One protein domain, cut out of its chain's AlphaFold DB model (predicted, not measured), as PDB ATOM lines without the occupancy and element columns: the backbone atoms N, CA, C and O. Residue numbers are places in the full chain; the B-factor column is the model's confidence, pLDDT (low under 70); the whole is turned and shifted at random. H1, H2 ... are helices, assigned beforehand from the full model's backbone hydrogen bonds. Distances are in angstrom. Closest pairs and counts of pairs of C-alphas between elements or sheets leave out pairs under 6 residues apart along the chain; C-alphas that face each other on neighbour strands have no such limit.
ATOM      1  N   SER A 260     299.473 297.119 150.821       81.25
ATOM      2  CA  SER A 260     300.239 296.306 149.869       81.25
ATOM      3  C   SER A 260     301.382 295.501 150.477       81.25
ATOM      4  O   SER A 260     301.622 294.380 150.037       81.25
ATOM      5  N   GLU A 261     302.084 296.024 151.482       80.44
ATOM      6  CA  GLU A 261     303.088 295.233 152.206       80.44
ATOM      7  C   GLU A 261     302.416 294.095 152.975       80.44
ATOM      8  O   GLU A 261     302.919 292.975 152.982       80.44
ATOM      9  N   ILE A 262     301.231 294.352 153.530       74.50
ATOM     10  CA  ILE A 262     300.418 293.332 154.198       74.50
ATOM     11  C   ILE A 262     299.976 292.252 153.200       74.50
ATOM     12  O   ILE A 262     300.105 291.067 153.493       74.50
ATOM     13  N   ALA A 263     299.521 292.623 152.001       72.75
ATOM     14  CA  ALA A 263     299.147 291.651 150.970       72.75
ATOM     15  C   ALA A 263     300.336 290.798 150.487       72.75
ATOM     16  O   ALA A 263     300.184 289.594 150.281       72.75
ATOM     17  N   LEU A 264     301.531 291.383 150.354       74.38
ATOM     18  CA  LEU A 264     302.750 290.634 150.024       74.38
ATOM     19  C   LEU A 264     303.129 289.642 151.133       74.38
ATOM     20  O   LEU A 264     303.423 288.487 150.830       74.38
ATOM     21  N   ASP A 265     303.059 290.058 152.402       70.44
ATOM     22  CA  ASP A 265     303.279 289.180 153.563       70.44
ATOM     23  C   ASP A 265     302.235 288.044 153.622       70.44
ATOM     24  O   ASP A 265     302.528 286.941 154.082       70.44
ATOM     25  N   MET A 266     301.020 288.288 153.116       65.19
ATOM     26  CA  MET A 266     299.959 287.285 152.956       65.19
ATOM     27  C   MET A 266     300.143 286.385 151.720       65.19
ATOM     28  O   MET A 266     299.299 285.528 151.460       65.19
ATOM     29  N   GLY A 267     301.235 286.548 150.967       62.38
ATOM     30  CA  GLY A 267     301.602 285.692 149.836       62.38
ATOM     31  C   GLY A 267     300.968 286.078 148.498       62.38
ATOM     32  O   GLY A 267     301.040 285.306 147.541       62.38
ATOM     33  N   TYR A 268     300.354 287.260 148.389       73.75
ATOM     34  CA  TYR A 268     299.816 287.742 147.116       73.75
ATOM     35  C   TYR A 268     300.962 288.111 146.178       73.75
ATOM     36  O   TYR A 268     301.949 288.729 146.581       73.75
ATOM     37  N   ARG A 269     300.836 287.749 144.898       71.56
ATOM     38  CA  ARG A 269     301.868 288.083 143.917       71.56
ATOM     39  C   ARG A 269     301.948 289.604 143.713       71.56
ATOM     40  O   ARG A 269     300.934 290.293 143.606       71.56
ATOM     41  N   ARG A 270     303.175 290.127 143.638       74.38
ATOM     42  CA  ARG A 270     303.456 291.566 143.488       74.38
ATOM     43  C   ARG A 270     302.905 292.159 142.184       74.38
ATOM     44  O   ARG A 270     302.508 293.322 142.161       74.38
ATOM     45  N   ASP A 271     302.877 291.369 141.116       64.62
ATOM     46  CA  ASP A 271     302.316 291.747 139.814       64.62
ATOM     47  C   ASP A 271     300.808 292.022 139.905       64.62
ATOM     48  O   ASP A 271     300.357 293.073 139.465       64.62
ATOM     49  N   LEU A 272     300.044 291.158 140.574       70.94
ATOM     50  CA  LEU A 272     298.613 291.338 140.796       70.94
ATOM     51  C   LEU A 272     298.305 292.640 141.547       70.94
ATOM     52  O   LEU A 272     297.431 293.396 141.132       70.94
ATOM     53  N   ILE A 273     299.039 292.915 142.629       81.75
ATOM     54  CA  ILE A 273     298.885 294.150 143.414       81.75
ATOM     55  C   ILE A 273     299.160 295.381 142.535       81.75
ATOM     56  O   ILE A 273     298.454 296.386 142.603       81.75
ATOM     57  N   THR A 274     300.168 295.286 141.665       79.50
ATOM     58  CA  THR A 274     300.528 296.353 140.723       79.50
ATOM     59  C   THR A 274     299.424 296.585 139.687       79.50
ATOM     60  O   THR A 274     299.042 297.731 139.447       79.50
ATOM     61  N   ILE A 275     298.873 295.514 139.110       71.38
ATOM     62  CA  ILE A 275     297.790 295.576 138.117       71.38
ATOM     63  C   ILE A 275     296.516 296.159 138.746       71.38
ATOM     64  O   ILE A 275     295.887 297.040 138.160       71.38
ATOM     65  N   TYR A 276     296.168 295.739 139.965       81.88
ATOM     66  CA  TYR A 276     295.002 296.247 140.687       81.88
ATOM     67  C   TYR A 276     295.086 297.759 140.957       81.88
ATOM     68  O   TYR A 276     294.130 298.494 140.724       81.88
ATOM     69  N   ARG A 277     296.258 298.272 141.349       84.25
ATOM     70  CA  ARG A 277     296.468 299.718 141.545       84.25
ATOM     71  C   ARG A 277     296.312 300.530 140.263       84.25
ATOM     72  O   ARG A 277     295.745 301.621 140.284       84.25
ATOM     73  N   GLN A 278     296.795 299.999 139.142       79.25
ATOM     74  CA  GLN A 278     296.602 300.632 137.837       79.25
ATOM     75  C   GLN A 278     295.121 300.659 137.440       79.25
ATOM     76  O   GLN A 278     294.661 301.661 136.894       79.25
ATOM     77  N   TYR A 279     294.371 299.593 137.741       78.62
ATOM     78  CA  TYR A 279     292.921 299.553 137.557       78.62
ATOM     79  C   TYR A 279     292.223 300.638 138.390       78.62
ATOM     80  O   TYR A 279     291.481 301.446 137.833       78.62
ATOM     81  N   LEU A 280     292.532 300.743 139.686       82.00
ATOM     82  CA  LEU A 280     291.972 301.780 140.560       82.00
ATOM     83  C   LEU A 280     292.222 303.195 140.017       82.00
ATOM     84  O   LEU A 280     291.283 303.980 139.892       82.00
ATOM     85  N   GLY A 281     293.458 303.482 139.594       77.50
ATOM     86  CA  GLY A 281     293.820 304.777 139.012       77.50
ATOM     87  C   GLY A 281     293.056 305.113 137.726       77.50
ATOM     88  O   GLY A 281     292.619 306.249 137.557       77.50
ATOM     89  N   LYS A 282     292.835 304.133 136.835       76.31
ATOM     90  CA  LYS A 282     292.054 304.331 135.595       76.31
ATOM     91  C   LYS A 282     290.566 304.577 135.854       76.31
ATOM     92  O   LYS A 282     289.927 305.269 135.069       76.31
ATOM     93  N   HIS A 283     290.031 304.024 136.940       80.19
ATOM     94  CA  HIS A 283     288.620 304.139 137.317       80.19
ATOM     95  C   HIS A 283     288.353 305.213 138.387       80.19
ATOM     96  O   HIS A 283     287.259 305.256 138.945       80.19
ATOM     97  N   GLY A 284     289.333 306.078 138.689       75.62
ATOM     98  CA  GLY A 284     289.186 307.157 139.674       75.62
ATOM     99  C   GLY A 284     288.878 306.666 141.093       75.62
ATOM    100  O   GLY A 284     288.272 307.389 141.877       75.62
ATOM    101  N   SER A 285     289.246 305.422 141.402       79.44
ATOM    102  CA  SER A 285     289.039 304.783 142.701       79.44
ATOM    103  C   SER A 285     290.336 304.797 143.513       79.44
ATOM    104  O   SER A 285     291.432 304.809 142.953       79.44
ATOM    105  N   HIS A 286     290.220 304.786 144.840       81.19
ATOM    106  CA  HIS A 286     291.367 304.782 145.750       81.19
ATOM    107  C   HIS A 286     291.535 303.426 146.439       81.19
ATOM    108  O   HIS A 286     290.576 302.678 146.614       81.19
ATOM    109  N   GLU A 287     292.776 303.117 146.811       79.06
ATOM    110  CA  GLU A 287     293.118 301.936 147.603       79.06
ATOM    111  C   GLU A 287     292.440 302.013 148.976       79.06
ATOM    112  O   GLU A 287     292.456 303.064 149.618       79.06
ATOM    113  N   ALA A 288     291.848 300.907 149.428       76.81
ATOM    114  CA  ALA A 288     291.278 300.840 150.764       76.81
ATOM    115  C   ALA A 288     292.385 300.973 151.823       76.81
ATOM    116  O   ALA A 288     293.391 300.261 151.775       76.81
ATOM    117  N   GLU A 289     292.187 301.873 152.790       77.88
ATOM    118  CA  GLU A 289     293.108 302.064 153.920       77.88
ATOM    119  C   GLU A 289     293.032 300.903 154.926       77.88
ATOM    120  O   GLU A 289     294.023 300.589 155.586       77.88
ATOM    121  N   ASP A 290     291.873 300.237 155.023       76.88
ATOM    122  CA  ASP A 290     291.708 299.028 155.832       76.88
ATOM    123  C   ASP A 290     292.329 297.807 155.121       76.88
ATOM    124  O   ASP A 290     291.921 297.472 154.002       76.88
ATOM    125  N   PRO A 291     293.273 297.087 155.760       73.75
ATOM    126  CA  PRO A 291     293.929 295.941 155.141       73.75
ATOM    127  C   PRO A 291     292.976 294.803 154.774       73.75
ATOM    128  O   PRO A 291     293.215 294.121 153.782       73.75
ATOM    129  N   ASN A 292     291.900 294.575 155.536       63.78
ATOM    130  CA  ASN A 292     290.970 293.489 155.221       63.78
ATOM    131  C   ASN A 292     290.127 293.844 153.996       63.78
ATOM    132  O   ASN A 292     289.949 293.006 153.113       63.78
ATOM    133  N   GLN A 293     289.671 295.095 153.909       68.12
ATOM    134  CA  GLN A 293     288.951 295.599 152.748       68.12
ATOM    135  C   GLN A 293     289.823 295.563 151.487       68.12
ATOM    136  O   GLN A 293     289.373 295.076 150.453       68.12
ATOM    137  N   PHE A 294     291.098 295.955 151.585       78.88
ATOM    138  CA  PHE A 294     292.042 295.871 150.468       78.88
ATOM    139  C   PHE A 294     292.215 294.440 149.935       78.88
ATOM    140  O   PHE A 294     292.248 294.220 148.724       78.88
ATOM    141  N   ILE A 295     292.295 293.453 150.833       75.94
ATOM    142  CA  ILE A 295     292.417 292.038 150.463       75.94
ATOM    143  C   ILE A 295     291.137 291.519 149.801       75.94
ATOM    144  O   ILE A 295     291.217 290.817 148.794       75.94
ATOM    145  N   LEU A 296     289.964 291.885 150.322       63.59
ATOM    146  CA  LEU A 296     288.681 291.524 149.711       63.59
ATOM    147  C   LEU A 296     288.545 292.100 148.301       63.59
ATOM    148  O   LEU A 296     288.108 291.396 147.387       63.59
ATOM    149  N   ASP A 297     288.955 293.351 148.104       73.75
ATOM    150  CA  ASP A 297     288.891 293.977 146.790       73.75
ATOM    151  C   ASP A 297     289.885 293.331 145.807       73.75
ATOM    152  O   ASP A 297     289.537 293.096 144.648       73.75
ATOM    153  N   LEU A 298     291.084 292.957 146.275       73.25
ATOM    154  CA  LEU A 298     292.059 292.184 145.495       73.25
ATOM    155  C   LEU A 298     291.516 290.812 145.075       73.25
ATOM    156  O   LEU A 298     291.705 290.414 143.928       73.25
ATOM    157  N   GLU A 299     290.841 290.084 145.969       71.75
ATOM    158  CA  GLU A 299     290.202 288.803 145.630       71.75
ATOM    159  C   GLU A 299     289.085 288.985 144.605       71.75
ATOM    160  O   GLU A 299     289.014 288.258 143.616       71.75
ATOM    161  N   ARG A 300     288.253 290.015 144.776       71.12
ATOM    162  CA  ARG A 300     287.207 290.345 143.806       71.12
ATOM    163  C   ARG A 300     287.788 290.702 142.438       71.12
ATOM    164  O   ARG A 300     287.194 290.360 141.418       71.12
ATOM    165  N   PHE A 301     288.940 291.368 142.417       73.06
ATOM    166  CA  PHE A 301     289.655 291.721 141.195       73.06
ATOM    167  C   PHE A 301     290.254 290.492 140.490       73.06
ATOM    168  O   PHE A 301     290.116 290.378 139.276       73.06
TER     169      PHE A 301
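This is residues 260 to 301 of the 329 residues of the protein "E3 ubiquitin-protein ligase IAP-3" of Mizuhopecten yessoensis (UniProt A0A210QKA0). Three short helices stand at the corners of a loose triangle: H2 is the longest, H1 folds back at the beginning of H2 and runs opposite to it, and H3 crosses both at nearly a right angle. Contacts between the helices are few, and residues 283 to 290 return from the far end of H2 to the beginning of H3. The printed part has 42 residues with three named helices, in the order H1, H2, H3, and no named strand; the class is all helix. The whole is compact, with a radius of gyration of the C-alphas of 9.5 A, and the C-alphas span 27 by 20 by 16 A along their three main axes.

H2, residues 270 to 282, is the longest helix. H1, residues 260 to 265, and H2 only just touch, with 3 pairs of C-alphas within 8 A, and H2 does so with residues 270 to 273 alone. Their closest C-alphas, those of Leu 264 and Arg 270, are 6.6 A apart. They run opposite ways at a shallow tilt of 19 degrees and form a helical hairpin. H3, residues 291 to 301, and H2 only just touch, with 3 pairs of C-alphas within 8 A, H2 with residues 273 to 276 alone; the closest C-alphas are those of Tyr 276 and Leu 298, 6.9 A apart. H2 and H3 are about perpendicular, at 84 degrees. H1 and H3 also only just touch, with 3 such pairs, the closest C-alphas being those of Ala 263 and Ile 295, 6.8 A apart. H1 and H3 are about perpendicular, at 89 degrees. In H1, H2 and H3 every O i to N i+4 pair is within hydrogen-bond range.

H2 measures 18.8 A from first to last C-alpha, from C-alpha 270 at (303.456, 291.566, 143.488) to C-alpha 282 at (292.054, 304.331, 135.595). H1 measures 8.6 A and begins with C-alpha 260 at (300.239, 296.306, 149.869). H3 measures 15.2 A and ends with C-alpha 301 at (289.655, 291.721, 141.195).

The two C-alphas farthest apart are those of Gly 267 and Gly 284, at 26.8 A. The printed part runs from residue 260 to 301 and has no cut. The link from H1 to H2 is tight, with 4 residues, and the link from H2 to H3 is short, with 8. The mean pLDDT of the printed part is 74.8; residues 266 to 267, residue 271, residues 292 to 293 and residue 296 are under 70.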